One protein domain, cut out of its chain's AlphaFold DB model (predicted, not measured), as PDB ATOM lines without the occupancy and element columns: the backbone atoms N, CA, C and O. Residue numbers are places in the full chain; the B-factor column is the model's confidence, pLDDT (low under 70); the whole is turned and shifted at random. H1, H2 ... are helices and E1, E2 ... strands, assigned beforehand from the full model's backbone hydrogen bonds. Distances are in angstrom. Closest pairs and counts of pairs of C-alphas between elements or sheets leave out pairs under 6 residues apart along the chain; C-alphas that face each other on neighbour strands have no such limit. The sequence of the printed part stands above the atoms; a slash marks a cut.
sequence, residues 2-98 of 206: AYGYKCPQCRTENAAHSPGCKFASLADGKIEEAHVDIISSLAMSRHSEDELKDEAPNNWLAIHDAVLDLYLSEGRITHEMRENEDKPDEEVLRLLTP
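Overview. This is residues 2 to 98 of the 206 residues of an uncharacterized protein of Halococcus saccharolyticus DSM 5350 (UniProt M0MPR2). Two helices, H1 and H3, packed on each other at a steep angle make the middle of an elongated body, with the short helix H2 packed only just on H1. A two-stranded hairpin, E1 and E2, makes one end of the length, and a long wound stretch with no named element, residues 2 to 29, makes the other. The printed part has 97 residues with three named helices and two named strands, in the order H1, H2, H3, E1, E2; the class is mixed, helices and strands, though under half of the residues are in named elements. The sheet has the order E1 - E2, antiparallel. The whole is compact, with a radius of gyration of the C-alphas of 14.4 A, and spans 48 by 27 by 21 A.

Arrangement. Begin at residue 2 and read past the unnamed stretch to H1, residues 30 to 44. With its residues 38 to 41 alone it only just touches H2, residues 49 to 55, by 3 pairs of C-alphas within 8 A; the closest C-alphas are those of Ile 38 and Leu 52, 7.1 A apart, and the lines are about perpendicular at 78 degrees. H3, residues 62 to 74, touches H1 with residues 63 to 68 alone; look at Ala 34 and His 64, whose C-alphas are the closest at 5.1 A. These two helices run the same way at a steep tilt of 57 degrees. H2 and H3 are near each other, with 5 pairs of C-alphas within 10 A. Next comes the hairpin of E1, residues 77 to 82, and E2, residues 90 to 95, antiparallel at 144 degrees. Look there for N 80 and O 92, and for N 92 and O 80, each pair 2.8 A apart and within hydrogen-bond range. The closest C-alphas of H1 and E2 are those of Leu 42 and Leu 95, 5.6 A apart, while H1 and E1 are apart. In H1, H2 and H3 every O i to N i+4 pair is within hydrogen-bond range.

Along the chain. Find C-alpha 30 at (-1.838, -35.794, 2.344); from there H1 runs 21.5 A to C-alpha 44. H2, residues 49 to 55, is 10.0 A long. Find C-alpha 62 at (-0.868, -46.477, 1.524), where H3 begins its 18.3 A to C-alpha 74. E1, residues 77 to 82, is 14.8 A long, and E2, residues 90 to 95, is 16.3 A long and ends at C-alpha 95, (-10.474, -44.739, 19.231).

Size, cuts and confidence. The two C-alphas farthest apart are those of Pro 19 and Glu 85, 48.8 A. The printed part has no cut, and no link between named elements is long. The mean pLDDT of the printed part is 85.2; look for values under 70 at residues 2 to 4, 28, 57 to 58, 85 and 88.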
ATOM      1  N   ALA A   2       4.583 -26.101   9.369       51.25
ATOM      2  CA  ALA A   2       4.530 -27.325  10.161       51.25
ATOM      3  C   ALA A   2       3.190 -28.004   9.859       51.25
ATOM      4  O   ALA A   2       2.158 -27.334   9.856       51.25
ATOM      5  N   TYR A   3       3.226 -29.291   9.549       58.38
ATOM      6  CA  TYR A   3       2.054 -30.144   9.610       58.38
ATOM      7  C   TYR A   3       1.661 -30.277  11.080       58.38
ATOM      8  O   TYR A   3       2.527 -30.444  11.936       58.38
ATOM      9  N   GLY A   4       0.366 -30.225  11.385       67.31
ATOM     10  CA  GLY A   4      -0.114 -30.514  12.741       67.31
ATOM     11  C   GLY A   4       0.086 -31.978  13.162       67.31
ATOM     12  O   GLY A   4      -0.183 -32.318  14.310       67.31
ATOM     13  N   TYR A   5       0.546 -32.840  12.246       78.50
ATOM     14  CA  TYR A   5       0.617 -34.287  12.413       78.50
ATOM     15  C   TYR A   5       1.976 -34.860  11.984       78.50
ATOM     16  O   TYR A   5       2.578 -34.419  11.000       78.50
ATOM     17  N   LYS A   6       2.442 -35.871  12.729       83.38
ATOM     18  CA  LYS A   6       3.721 -36.567  12.524       83.38
ATOM     19  C   LYS A   6       3.618 -37.555  11.361       83.38
ATOM     20  O   LYS A   6       2.753 -38.419  11.358       83.38
ATOM     21  N   CYS A   7       4.573 -37.525  10.431       87.94
ATOM     22  CA  CYS A   7       4.699 -38.567   9.407       87.94
ATOM     23  C   CYS A   7       4.774 -39.972  10.046       87.94
ATOM     24  O   CYS A   7       5.650 -40.191  10.891       87.94
ATOM     25  N   PRO A   8       3.968 -40.960   9.608       88.06
ATOM     26  CA  PRO A   8       3.935 -42.279  10.242       88.06
ATOM     27  C   PRO A   8       5.231 -43.081  10.080       88.06
ATOM     28  O   PRO A   8       5.518 -43.946  10.898       88.06
ATOM     29  N   GLN A   9       6.061 -42.769   9.075       86.44
ATOM     30  CA  GLN A   9       7.358 -43.432   8.907       86.44
ATOM     31  C   GLN A   9       8.500 -42.704   9.626       86.44
ATOM     32  O   GLN A   9       9.264 -43.326  10.357       86.44
ATOM     33  N   CYS A  10       8.690 -41.408   9.359       85.69
ATOM     34  CA  CYS A  10       9.885 -40.684   9.809       85.69
ATOM     35  C   CYS A  10       9.613 -39.656  10.912       85.69
ATOM     36  O   CYS A  10      10.523 -38.915  11.270       85.69
ATOM     37  N   ARG A  11       8.373 -39.579  11.411       83.06
ATOM     38  CA  ARG A  11       7.936 -38.738  12.540       83.06
ATOM     39  C   ARG A  11       8.138 -37.228  12.372       83.06
ATOM     40  O   ARG A  11       7.880 -36.484  13.305       83.06
ATOM     41  N   THR A  12       8.560 -36.763  11.193       81.25
ATOM     42  CA  THR A  12       8.678 -35.326  10.918       81.25
ATOM     43  C   THR A  12       7.298 -34.672  10.931       81.25
ATOM     44  O   THR A  12       6.331 -35.252  10.435       81.25
ATOM     45  N   GLU A  13       7.233 -33.458  11.460       78.69
ATOM     46  CA  GLU A  13       6.038 -32.602  11.488       78.69
ATOM     47  C   GLU A  13       6.148 -31.483  10.444       78.69
ATOM     48  O   GLU A  13       5.489 -30.454  10.522       78.69
ATOM     49  N   ASN A  14       7.051 -31.601   9.473       75.31
ATOM     50  CA  ASN A  14       7.228 -30.599   8.431       75.31
ATOM     51  C   ASN A  14       7.628 -31.258   7.105       75.31
ATOM     52  O   ASN A  14       7.844 -32.462   7.029       75.31
ATOM     53  N   ALA A  15       7.741 -30.458   6.046       73.25
ATOM     54  CA  ALA A  15       8.081 -30.956   4.711       73.25
ATOM     55  C   ALA A  15       9.495 -31.574   4.600       73.25
ATOM     56  O   ALA A  15       9.804 -32.229   3.605       73.25
ATOM     57  N   ALA A  16      10.373 -31.395   5.594       83.44
ATOM     58  CA  ALA A  16      11.699 -32.002   5.614       83.44
ATOM     59  C   ALA A  16      11.631 -33.422   6.199       83.44
ATOM     60  O   ALA A  16      11.789 -33.653   7.400       83.44
ATOM     61  N   HIS A  17      11.403 -34.391   5.319       86.19
ATOM     62  CA  HIS A  17      11.445 -35.811   5.653       86.19
ATOM     63  C   HIS A  17      12.874 -36.354   5.756       86.19
ATOM     64  O   HIS A  17      13.793 -35.891   5.078       86.19
ATOM     65  N   SER A  18      13.054 -37.399   6.569       83.94
ATOM     66  CA  SER A  18      14.312 -38.149   6.612       83.94
ATOM     67  C   SER A  18      14.586 -38.852   5.272       83.94
ATOM     68  O   SER A  18      13.639 -39.312   4.618       83.94
ATOM     69  N   PRO A  19      15.862 -39.004   4.867       84.88
ATOM     70  CA  PRO A  19      16.222 -39.780   3.683       84.88
ATOM     71  C   PRO A  19      15.612 -41.190   3.718       84.88
ATOM     72  O   PRO A  19      15.707 -41.886   4.726       84.88
ATOM     73  N   GLY A  20      14.975 -41.612   2.621       86.44
ATOM     74  CA  GLY A  20      14.322 -42.927   2.519       86.44
ATOM     75  C   GLY A  20      12.887 -42.995   3.063       86.44
ATOM     76  O   GLY A  20      12.288 -44.073   3.068       86.44
ATOM     77  N   CYS A  21      12.303 -41.874   3.496       88.94
ATOM     78  CA  CYS A  21      10.874 -41.810   3.797       88.94
ATOM     79  C   CYS A  21      10.039 -42.053   2.529       88.94
ATOM     80  O   CYS A  21      10.142 -41.294   1.565       88.94
ATOM     81  N   LYS A  22       9.178 -43.078   2.542       89.94
ATOM     82  CA  LYS A  22       8.310 -43.444   1.407       89.94
ATOM     83  C   LYS A  22       7.267 -42.370   1.092       89.94
ATOM     84  O   LYS A  22       6.770 -42.302  -0.024       89.94
ATOM     85  N   PHE A  23       6.964 -41.526   2.074       89.56
ATOM     86  CA  PHE A  23       5.944 -40.485   1.988       89.56
ATOM     87  C   PHE A  23       6.511 -39.099   1.665       89.56
ATOM     88  O   PHE A  23       5.749 -38.149   1.544       89.56
ATOM     89  N   ALA A  24       7.833 -38.972   1.487       86.06
ATOM     90  CA  ALA A  24       8.484 -37.681   1.242       86.06
ATOM     91  C   ALA A  24       8.053 -36.996  -0.066       86.06
ATOM     92  O   ALA A  24       8.225 -35.792  -0.207       86.06
ATOM     93  N   SER A  25       7.539 -37.759  -1.034       85.19
ATOM     94  CA  SER A  25       7.068 -37.245  -2.324       85.19
ATOM     95  C   SER A  25       5.561 -36.988  -2.371       85.19
ATOM     96  O   SER A  25       5.051 -36.646  -3.437       85.19
ATOM     97  N   LEU A  26       4.829 -37.227  -1.276       85.75
ATOM     98  CA  LEU A  26       3.404 -36.916  -1.233       85.75
ATOM     99  C   LEU A  26       3.193 -35.402  -1.267       85.75
ATOM    100  O   LEU A  26       4.023 -34.637  -0.783       85.75
ATOM    101  N   ALA A  27       2.070 -34.984  -1.853       79.56
ATOM    102  CA  ALA A  27       1.676 -33.584  -1.849       79.56
ATOM    103  C   ALA A  27       1.465 -33.079  -0.416       79.56
ATOM    104  O   ALA A  27       0.993 -33.825   0.453       79.56
ATOM    105  N   ASP A  28       1.767 -31.798  -0.205       69.25
ATOM    106  CA  ASP A  28       1.540 -31.127   1.070       69.25
ATOM    107  C   ASP A  28       0.074 -31.311   1.506       69.25
ATOM    108  O   ASP A  28      -0.854 -31.049   0.741       69.25
ATOM    109  N   GLY A  29      -0.128 -31.815   2.727       82.75
ATOM    110  CA  GLY A  29      -1.450 -32.055   3.317       82.75
ATOM    111  C   GLY A  29      -1.949 -33.502   3.254       82.75
ATOM    112  O   GLY A  29      -2.810 -33.852   4.050       82.75
ATOM    113  N   LYS A  30      -1.377 -34.387   2.421       88.00
ATOM    114  CA  LYS A  30      -1.838 -35.794   2.344       88.00
ATOM    115  C   LYS A  30      -1.604 -36.601   3.620       88.00
ATOM    116  O   LYS A  30      -2.344 -37.537   3.899       88.00
ATOM    117  N   ILE A  31      -0.574 -36.243   4.384       88.62
ATOM    118  CA  ILE A  31      -0.312 -36.842   5.698       88.62
ATOM    119  C   ILE A  31      -1.408 -36.415   6.675       88.62
ATOM    120  O   ILE A  31      -2.054 -37.264   7.273       88.62
ATOM    121  N   GLU A  32      -1.650 -35.109   6.794       88.88
ATOM    122  CA  GLU A  32      -2.692 -34.550   7.662       88.88
ATOM    123  C   GLU A  32      -4.083 -35.082   7.308       88.88
ATOM    124  O   GLU A  32      -4.808 -35.511   8.197       88.88
ATOM    125  N   GLU A  33      -4.412 -35.141   6.021       89.81
ATOM    126  CA  GLU A  33      -5.653 -35.728   5.516       89.81
ATOM    127  C   GLU A  33      -5.833 -37.172   6.000       89.81
ATOM    128  O   GLU A  33      -6.862 -37.484   6.586       89.81
ATOM    129  N   ALA A  34      -4.808 -38.023   5.880       92.25
ATOM    130  CA  ALA A  34      -4.881 -39.405   6.356       92.25
ATOM    131  C   ALA A  34      -5.112 -39.508   7.877       92.25
ATOM    132  O   ALA A  34      -5.874 -40.361   8.332       92.25
ATOM    133  N   HIS A  35      -4.494 -38.627   8.674       92.06
ATOM    134  CA  HIS A  35      -4.757 -38.557  10.115       92.06
ATOM    135  C   HIS A  35      -6.190 -38.114  10.422       92.06
ATOM    136  O   HIS A  35      -6.843 -38.706  11.284       92.06
ATOM    137  N   VAL A  36      -6.675 -37.080   9.732       91.69
ATOM    138  CA  VAL A  36      -8.017 -36.527   9.935       91.69
ATOM    139  C   VAL A  36      -9.087 -37.526   9.519       91.69
ATOM    140  O   VAL A  36     -10.023 -37.726  10.288       91.69
ATOM    141  N   ASP A  37      -8.942 -38.192   8.375       92.00
ATOM    142  CA  ASP A  37      -9.904 -39.183   7.883       92.00
ATOM    143  C   ASP A  37     -10.113 -40.309   8.911       92.00
ATOM    144  O   ASP A  37     -11.245 -40.619   9.282       92.00
ATOM    145  N   ILE A  38      -9.023 -40.865   9.454       93.31
ATOM    146  CA  ILE A  38      -9.088 -41.961  10.434       93.31
ATOM    147  C   ILE A  38      -9.644 -41.474  11.777       93.31
ATOM    148  O   ILE A  38     -10.562 -42.087  12.326       93.31
ATOM    149  N   ILE A  39      -9.107 -40.375  12.325       92.12
ATOM    150  CA  ILE A  39      -9.533 -39.885  13.645       92.12
ATOM    151  C   ILE A  39     -10.987 -39.420  13.610       92.12
ATOM    152  O   ILE A  39     -11.728 -39.715  14.541       92.12
ATOM    153  N   SER A  40     -11.395 -38.674  12.582       91.62
ATOM    154  CA  SER A  40     -12.752 -38.120  12.514       91.62
ATOM    155  C   SER A  40     -13.809 -39.217  12.413       91.62
ATOM    156  O   SER A  40     -14.792 -39.154  13.151       91.62
ATOM    157  N   SER A  41     -13.562 -40.254  11.609       92.38
ATOM    158  CA  SER A  41     -14.447 -41.420  11.495       92.38
ATOM    159  C   SER A  41     -14.557 -42.152  12.838       92.38
ATOM    160  O   SER A  41     -15.642 -42.281  13.408       92.38
ATOM    161  N   LEU A  42     -13.415 -42.508  13.442       93.81
ATOM    162  CA  LEU A  42     -13.392 -43.239  14.716       93.81
ATOM    163  C   LEU A  42     -13.831 -42.414  15.938       93.81
ATOM    164  O   LEU A  42     -14.139 -42.979  16.989       93.81
ATOM    165  N   ALA A  43     -13.854 -41.085  15.830       91.62
ATOM    166  CA  ALA A  43     -14.402 -40.206  16.858       91.62
ATOM    167  C   ALA A  43     -15.939 -40.190  16.855       91.62
ATOM    168  O   ALA A  43     -16.542 -39.869  17.881       91.62
ATOM    169  N   MET A  44     -16.577 -40.516  15.726       89.44
ATOM    170  CA  MET A  44     -18.035 -40.559  15.603       89.44
ATOM    171  C   MET A  44     -18.603 -41.937  15.943       89.44
ATOM    172  O   MET A  44     -19.639 -42.025  16.609       89.44
ATOM    173  N   SER A  45     -17.929 -43.006  15.523       89.06
ATOM    174  CA  SER A  45     -18.383 -44.380  15.740       89.06
ATOM    175  C   SER A  45     -17.239 -45.388  15.662       89.06
ATOM    176  O   SER A  45     -16.098 -45.055  15.366       89.06
ATOM    177  N   ARG A  46     -17.542 -46.648  15.981       93.00
ATOM    178  CA  ARG A  46     -16.630 -47.775  15.759       93.00
ATOM    179  C   ARG A  46     -16.793 -48.262  14.325       93.00
ATOM    180  O   ARG A  46     -17.935 -48.463  13.910       93.00
ATOM    181  N   HIS A  47     -15.684 -48.517  13.643       92.94
ATOM    182  CA  HIS A  47     -15.675 -48.951  12.246       92.94
ATOM    183  C   HIS A  47     -14.777 -50.170  12.076       92.94
ATOM    184  O   HIS A  47     -13.709 -50.228  12.683       92.94
ATOM    185  N   SER A  48     -15.163 -51.129  11.243       92.56
ATOM    186  CA  SER A  48     -14.208 -52.106  10.719       92.56
ATOM    187  C   SER A  48     -13.181 -51.410   9.814       92.56
ATOM    188  O   SER A  48     -13.375 -50.276   9.371       92.56
ATOM    189  N   GLU A  49     -12.062 -52.074   9.530       91.31
ATOM    190  CA  GLU A  49     -11.065 -51.523   8.606       91.31
ATOM    191  C   GLU A  49     -11.644 -51.321   7.194       91.31
ATOM    192  O   GLU A  49     -11.337 -50.328   6.537       91.31
ATOM    193  N   ASP A  50     -12.524 -52.224   6.754       90.31
ATOM    194  CA  ASP A  50     -13.224 -52.108   5.471       90.31
ATOM    195  C   ASP A  50     -14.198 -50.918   5.471       90.31
ATOM    196  O   ASP A  50     -14.221 -50.148   4.515       90.31
ATOM    197  N   GLU A  51     -14.933 -50.698   6.569       91.31
ATOM    198  CA  GLU A  51     -15.807 -49.525   6.725       91.31
ATOM    199  C   GLU A  51     -14.999 -48.216   6.665       91.31
ATOM    200  O   GLU A  51     -15.391 -47.285   5.968       91.31
ATOM    201  N   LEU A  52     -13.831 -48.150   7.320       91.19
ATOM    202  CA  LEU A  52     -12.948 -46.978   7.238       91.19
ATOM    203  C   LEU A  52     -12.436 -46.726   5.814       91.19
ATOM    204  O   LEU A  52     -12.326 -45.575   5.388       91.19
ATOM    205  N   LYS A  53     -12.108 -47.795   5.082       90.56
ATOM    206  CA  LYS A  53     -11.660 -47.715   3.686       90.56
ATOM    207  C   LYS A  53     -12.757 -47.194   2.766       90.56
ATOM    208  O   LYS A  53     -12.461 -46.383   1.885       90.56
ATOM    209  N   ASP A  54     -13.991 -47.632   2.989       87.38
ATOM    210  CA  ASP A  54     -15.156 -47.245   2.196       87.38
ATOM    211  C   ASP A  54     -15.637 -45.817   2.510       87.38
ATOM    212  O   ASP A  54     -16.099 -45.108   1.612       87.38
ATOM    213  N   GLU A  55     -15.508 -45.366   3.760       82.00
ATOM    214  CA  GLU A  55     -15.915 -44.021   4.193       82.00
ATOM    215  C   GLU A  55     -14.884 -42.927   3.874       82.00
ATOM    216  O   GLU A  55     -15.233 -41.743   3.855       82.00
ATOM    217  N   ALA A  56     -13.629 -43.296   3.586       77.38
ATOM    218  CA  ALA A  56     -12.555 -42.352   3.297       77.38
ATOM    219  C   ALA A  56     -12.882 -41.467   2.067       77.38
ATOM    220  O   ALA A  56     -12.873 -41.957   0.930       77.38
ATOM    221  N   PRO A  57     -13.095 -40.144   2.239       66.62
ATOM    222  CA  PRO A  57     -13.645 -39.276   1.190       66.62
ATOM    223  C   PRO A  57     -12.812 -39.187  -0.097       66.62
ATOM    224  O   PRO A  57     -13.344 -38.834  -1.150       66.62
ATOM    225  N   ASN A  58     -11.507 -39.476  -0.028       62.59
ATOM    226  CA  ASN A  58     -10.538 -39.213  -1.100       62.59
ATOM    227  C   ASN A  58      -9.753 -40.452  -1.573       62.59
ATOM    228  O   ASN A  58      -8.683 -40.308  -2.175       62.59
ATOM    229  N   ASN A  59     -10.327 -41.645  -1.389       78.00
ATOM    230  CA  ASN A  59      -9.697 -42.959  -1.542       78.00
ATOM    231  C   ASN A  59      -8.643 -43.246  -0.469       78.00
ATOM    232  O   ASN A  59      -7.728 -42.457  -0.232       78.00
ATOM    233  N   TRP A  60      -8.734 -44.441   0.105       90.12
ATOM    234  CA  TRP A  60      -7.723 -44.983   0.999       90.12
ATOM    235  C   TRP A  60      -6.394 -45.182   0.261       90.12
ATOM    236  O   TRP A  60      -6.321 -45.866  -0.764       90.12
ATOM    237  N   LEU A  61      -5.329 -44.568   0.769       91.12
ATOM    238  CA  LEU A  61      -3.981 -44.656   0.210       91.12
ATOM    239  C   LEU A  61      -3.060 -45.422   1.164       91.12
ATOM    240  O   LEU A  61      -3.333 -45.546   2.350       91.12
ATOM    241  N   ALA A  62      -1.881 -45.821   0.684       92.00
ATOM    242  CA  ALA A  62      -0.868 -46.477   1.524       92.00
ATOM    243  C   ALA A  62      -0.400 -45.631   2.732       92.00
ATOM    244  O   ALA A  62       0.227 -46.155   3.652       92.00
ATOM    245  N   ILE A  63      -0.648 -44.313   2.724       92.62
ATOM    246  CA  ILE A  63      -0.410 -43.458   3.892       92.62
ATOM    247  C   ILE A  63      -1.469 -43.684   4.979       92.62
ATOM    248  O   ILE A  63      -1.109 -43.658   6.149       92.62
ATOM    249  N   HIS A  64      -2.727 -43.967   4.620       94.31
ATOM    250  CA  HIS A  64      -3.788 -44.302   5.571       94.31
ATOM    251  C   HIS A  64      -3.474 -45.605   6.302       94.31
ATOM    252  O   HIS A  64      -3.522 -45.614   7.527       94.31
ATOM    253  N   ASP A  65      -3.026 -46.645   5.585       94.06
ATOM    254  CA  ASP A  65      -2.544 -47.889   6.212       94.06
ATOM    255  C   ASP A  65      -1.442 -47.595   7.242       94.06
ATOM    256  O   ASP A  65      -1.520 -48.002   8.397       94.06
ATOM    257  N   ALA A  66      -0.439 -46.801   6.857       93.62
ATOM    258  CA  ALA A  66       0.675 -46.475   7.744       93.62
ATOM    259  C   ALA A  66       0.263 -45.620   8.955       93.62
ATOM    260  O   ALA A  66       0.867 -45.739  10.022       93.62
ATOM    261  N   VAL A  67      -0.731 -44.742   8.807       93.44
ATOM    262  CA  VAL A  67      -1.286 -43.958   9.918       93.44
ATOM    263  C   VAL A  67      -2.116 -44.841  10.851       93.44
ATOM    264  O   VAL A  67      -2.000 -44.704  12.070       93.44
ATOM    265  N   LEU A  68      -2.919 -45.759  10.312       94.38
ATOM    266  CA  LEU A  68      -3.685 -46.709  11.114       94.38
ATOM    267  C   LEU A  68      -2.749 -47.617  11.924       94.38
ATOM    268  O   LEU A  68      -2.890 -47.707  13.145       94.38
ATOM    269  N   ASP A  69      -1.737 -48.193  11.271       90.62
ATOM    270  CA  ASP A  69      -0.687 -48.989  11.915       90.62
ATOM    271  C   ASP A  69       0.025 -48.202  13.017       90.62
ATOM    272  O   ASP A  69       0.268 -48.719  14.113       90.62
ATOM    273  N   LEU A  70       0.340 -46.926  12.754       87.19
ATOM    274  CA  LEU A  70       0.928 -46.049  13.758       87.19
ATOM    275  C   LEU A  70       0.020 -45.970  14.988       87.19
ATOM    276  O   LEU A  70       0.493 -46.224  16.093       87.19
ATOM    277  N   TYR A  71      -1.267 -45.670  14.820       90.06
ATOM    278  CA  TYR A  71      -2.189 -45.518  15.944       90.06
ATOM    279  C   TYR A  71      -2.462 -46.812  16.709       90.06
ATOM    280  O   TYR A  71      -2.581 -46.766  17.937       90.06
ATOM    281  N   LEU A  72      -2.501 -47.954  16.024       87.56
ATOM    282  CA  LEU A  72      -2.563 -49.270  16.658       87.56
ATOM    283  C   LEU A  72      -1.292 -49.548  17.473       87.56
ATOM    284  O   LEU A  72      -1.366 -49.932  18.639       87.56
ATOM    285  N   SER A  73      -0.111 -49.271  16.913       79.19
ATOM    286  CA  SER A  73       1.173 -49.455  17.612       79.19
ATOM    287  C   SER A  73       1.353 -48.493  18.797       79.19
ATOM    288  O   SER A  73       1.929 -48.829  19.841       79.19
ATOM    289  N   GLU A  74       0.814 -47.281  18.670       78.81
ATOM    290  CA  GLU A  74       0.752 -46.298  19.739       78.81
ATOM    291  C   GLU A  74      -0.301 -46.679  20.783       78.81
ATOM    292  O   GLU A  74      -0.181 -46.243  21.922       78.81
ATOM    293  N   GLY A  75      -1.231 -47.585  20.472       78.94
ATOM    294  CA  GLY A  75      -2.313 -48.000  21.361       78.94
ATOM    295  C   GLY A  75      -3.410 -46.945  21.488       78.94
ATOM    296  O   GLY A  75      -4.178 -46.984  22.437       78.94
ATOM    297  N   ARG A  76      -3.467 -45.978  20.565       85.88
ATOM    298  CA  ARG A  76      -4.530 -44.961  20.498       85.88
ATOM    299  C   ARG A  76      -5.825 -45.543  19.935       85.88
ATOM    300  O   ARG A  76      -6.904 -45.078  20.289       85.88
ATOM    301  N   ILE A  77      -5.708 -46.549  19.071       92.00
ATOM    302  CA  ILE A  77      -6.816 -47.336  18.529       92.00
ATOM    303  C   ILE A  77      -6.674 -48.769  19.047       92.00
ATOM    304  O   ILE A  77      -5.557 -49.263  19.211       92.00
ATOM    305  N   THR A  78      -7.798 -49.428  19.315       90.50
ATOM    306  CA  THR A  78      -7.845 -50.841  19.708       90.50
ATOM    307  C   THR A  78      -8.887 -51.605  18.895       90.50
ATOM    308  O   THR A  78      -9.809 -50.993  18.349       90.50
ATOM    309  N   HIS A  79      -8.745 -52.929  18.846       91.56
ATOM    310  CA  HIS A  79      -9.748 -53.832  18.284       91.56
ATOM    311  C   HIS A  79     -10.787 -54.175  19.362       91.56
ATOM    312  O   HIS A  79     -10.447 -54.453  20.514       91.56
ATOM    313  N   GLU A  80     -12.061 -54.155  18.994       90.00
ATOM    314  CA  GLU A  80     -13.205 -54.511  19.830       90.00
ATOM    315  C   GLU A  80     -14.146 -55.405  19.019       90.00
ATOM    316  O   GLU A  80     -14.271 -55.248  17.808       90.00
ATOM    317  N   MET A  81     -14.835 -56.333  19.679       89.38
ATOM    318  CA  MET A  81     -15.871 -57.126  19.020       89.38
ATOM    319  C   MET A  81     -17.189 -56.358  19.061       89.38
ATOM    320  O   MET A  81     -17.665 -55.991  20.138       89.38
ATOM    321  N   ARG A  82     -17.788 -56.116  17.895       85.56
ATOM    322  CA  ARG A  82     -19.129 -55.544  17.771       85.56
ATOM    323  C   ARG A  82     -20.128 -56.675  17.572       85.56
ATOM    324  O   ARG A  82     -20.062 -57.409  16.589       85.56
ATOM    325  N   GLU A  83     -21.087 -56.780  18.485       76.75
ATOM    326  CA  GLU A  83     -22.269 -57.606  18.253       76.75
ATOM    327  C   GLU A  83     -23.140 -56.922  17.193       76.75
ATOM    328  O   GLU A  83     -23.626 -55.807  17.395       76.75
ATOM    329  N   ASN A  84     -23.306 -57.576  16.047       71.38
ATOM    330  CA  ASN A  84     -24.190 -57.145  14.970       71.38
ATOM    331  C   ASN A  84     -25.127 -58.309  14.608       71.38
ATOM    332  O   ASN A  84     -24.692 -59.458  14.529       71.38
ATOM    333  N   GLU A  85     -26.413 -58.013  14.399       65.06
ATOM    334  CA  GLU A  85     -27.428 -58.999  14.006       65.06
ATOM    335  C   GLU A  85     -27.086 -59.677  12.666       65.06
ATOM    336  O   GLU A  85     -27.351 -60.868  12.500       65.06
ATOM    337  N   ASP A  86     -26.446 -58.950  11.741       71.00
ATOM    338  CA  ASP A  86     -26.097 -59.438  10.399       71.00
ATOM    339  C   ASP A  86     -24.731 -60.145  10.339       71.00
ATOM    340  O   ASP A  86     -24.488 -60.993   9.474       71.00
ATOM    341  N   LYS A  87     -23.830 -59.805  11.265       71.00
ATOM    342  CA  LYS A  87     -22.491 -60.388  11.415       71.00
ATOM    343  C   LYS A  87     -22.143 -60.487  12.904       71.00
ATOM    344  O   LYS A  87     -21.547 -59.557  13.450       71.00
ATOM    345  N   PRO A  88     -22.504 -61.590  13.576       66.56
ATOM    346  CA  PRO A  88     -22.030 -61.820  14.930       66.56
ATOM    347  C   PRO A  88     -20.499 -61.879  14.919       66.56
ATOM    348  O   PRO A  88     -19.910 -62.483  14.021       66.56
ATOM    349  N   ASP A  89     -19.883 -61.243  15.912       77.62
ATOM    350  CA  ASP A  89     -18.433 -61.212  16.109       77.62
ATOM    351  C   ASP A  89     -17.649 -60.511  14.982       77.62
ATOM    352  O   ASP A  89     -16.623 -61.004  14.512       77.62
ATOM    353  N   GLU A  90     -18.101 -59.329  14.555       86.81
ATOM    354  CA  GLU A  90     -17.302 -58.473  13.675       86.81
ATOM    355  C   GLU A  90     -16.264 -57.688  14.484       86.81
ATOM    356  O   GLU A  90     -16.598 -56.970  15.431       86.81
ATOM    357  N   GLU A  91     -14.993 -57.822  14.107       91.69
ATOM    358  CA  GLU A  91     -13.919 -57.023  14.685       91.69
ATOM    359  C   GLU A  91     -13.995 -55.590  14.147       91.69
ATOM    360  O   GLU A  91     -13.999 -55.353  12.936       91.69
ATOM    361  N   VAL A  92     -14.056 -54.629  15.062       94.50
ATOM    362  CA  VAL A  92     -14.093 -53.203  14.756       94.50
ATOM    363  C   VAL A  92     -12.977 -52.469  15.478       94.50
ATOM    364  O   VAL A  92     -12.525 -52.852  16.554       94.50
ATOM    365  N   LEU A  93     -12.559 -51.366  14.886       95.50
ATOM    366  CA  LEU A  93     -11.605 -50.431  15.440       95.50
ATOM    367  C   LEU A  93     -12.347 -49.378  16.258       95.50
ATOM    368  O   LEU A  93     -13.409 -48.873  15.872       95.50
ATOM    369  N   ARG A  94     -11.760 -49.016  17.397       93.88
ATOM    370  CA  ARG A  94     -12.255 -47.940  18.251       93.88
ATOM    371  C   ARG A  94     -11.118 -47.039  18.699       93.88
ATOM    372  O   ARG A  94     -10.092 -47.516  19.185       93.88
ATOM    373  N   LEU A  95     -11.342 -45.730  18.609       93.31
ATOM    374  CA  LEU A  95     -10.474 -44.739  19.231       93.31
ATOM    375  C   LEU A  95     -10.630 -44.794  20.758       93.31
ATOM    376  O   LEU A  95     -11.741 -44.695  21.290       93.31
ATOM    377  N   LEU A  96      -9.519 -44.956  21.473       88.81
ATOM    378  CA  LEU A  96      -9.530 -44.906  22.929       88.81
ATOM    379  C   LEU A  96      -9.741 -43.475  23.409       88.81
ATOM    380  O   LEU A  96      -9.145 -42.523  22.898       88.81
ATOM    381  N   THR A  97     -10.553 -43.325  24.453       83.31
ATOM    382  CA  THR A  97     -10.595 -42.063  25.190       83.31
ATOM    383  C   THR A  97      -9.241 -41.806  25.859       83.31
ATOM    384  O   THR A  97      -8.495 -42.753  26.135       83.31
ATOM    385  N   PRO A  98      -8.910 -40.545  26.189       75.69
ATOM    386  CA  PRO A  98      -7.682 -40.241  26.915       75.69
ATOM    387  C   PRO A  98      -7.515 -41.060  28.200       75.69
ATOM    388  O   PRO A  98      -6.404 -41.470  28.513       75.69
TER     389      PRO A  98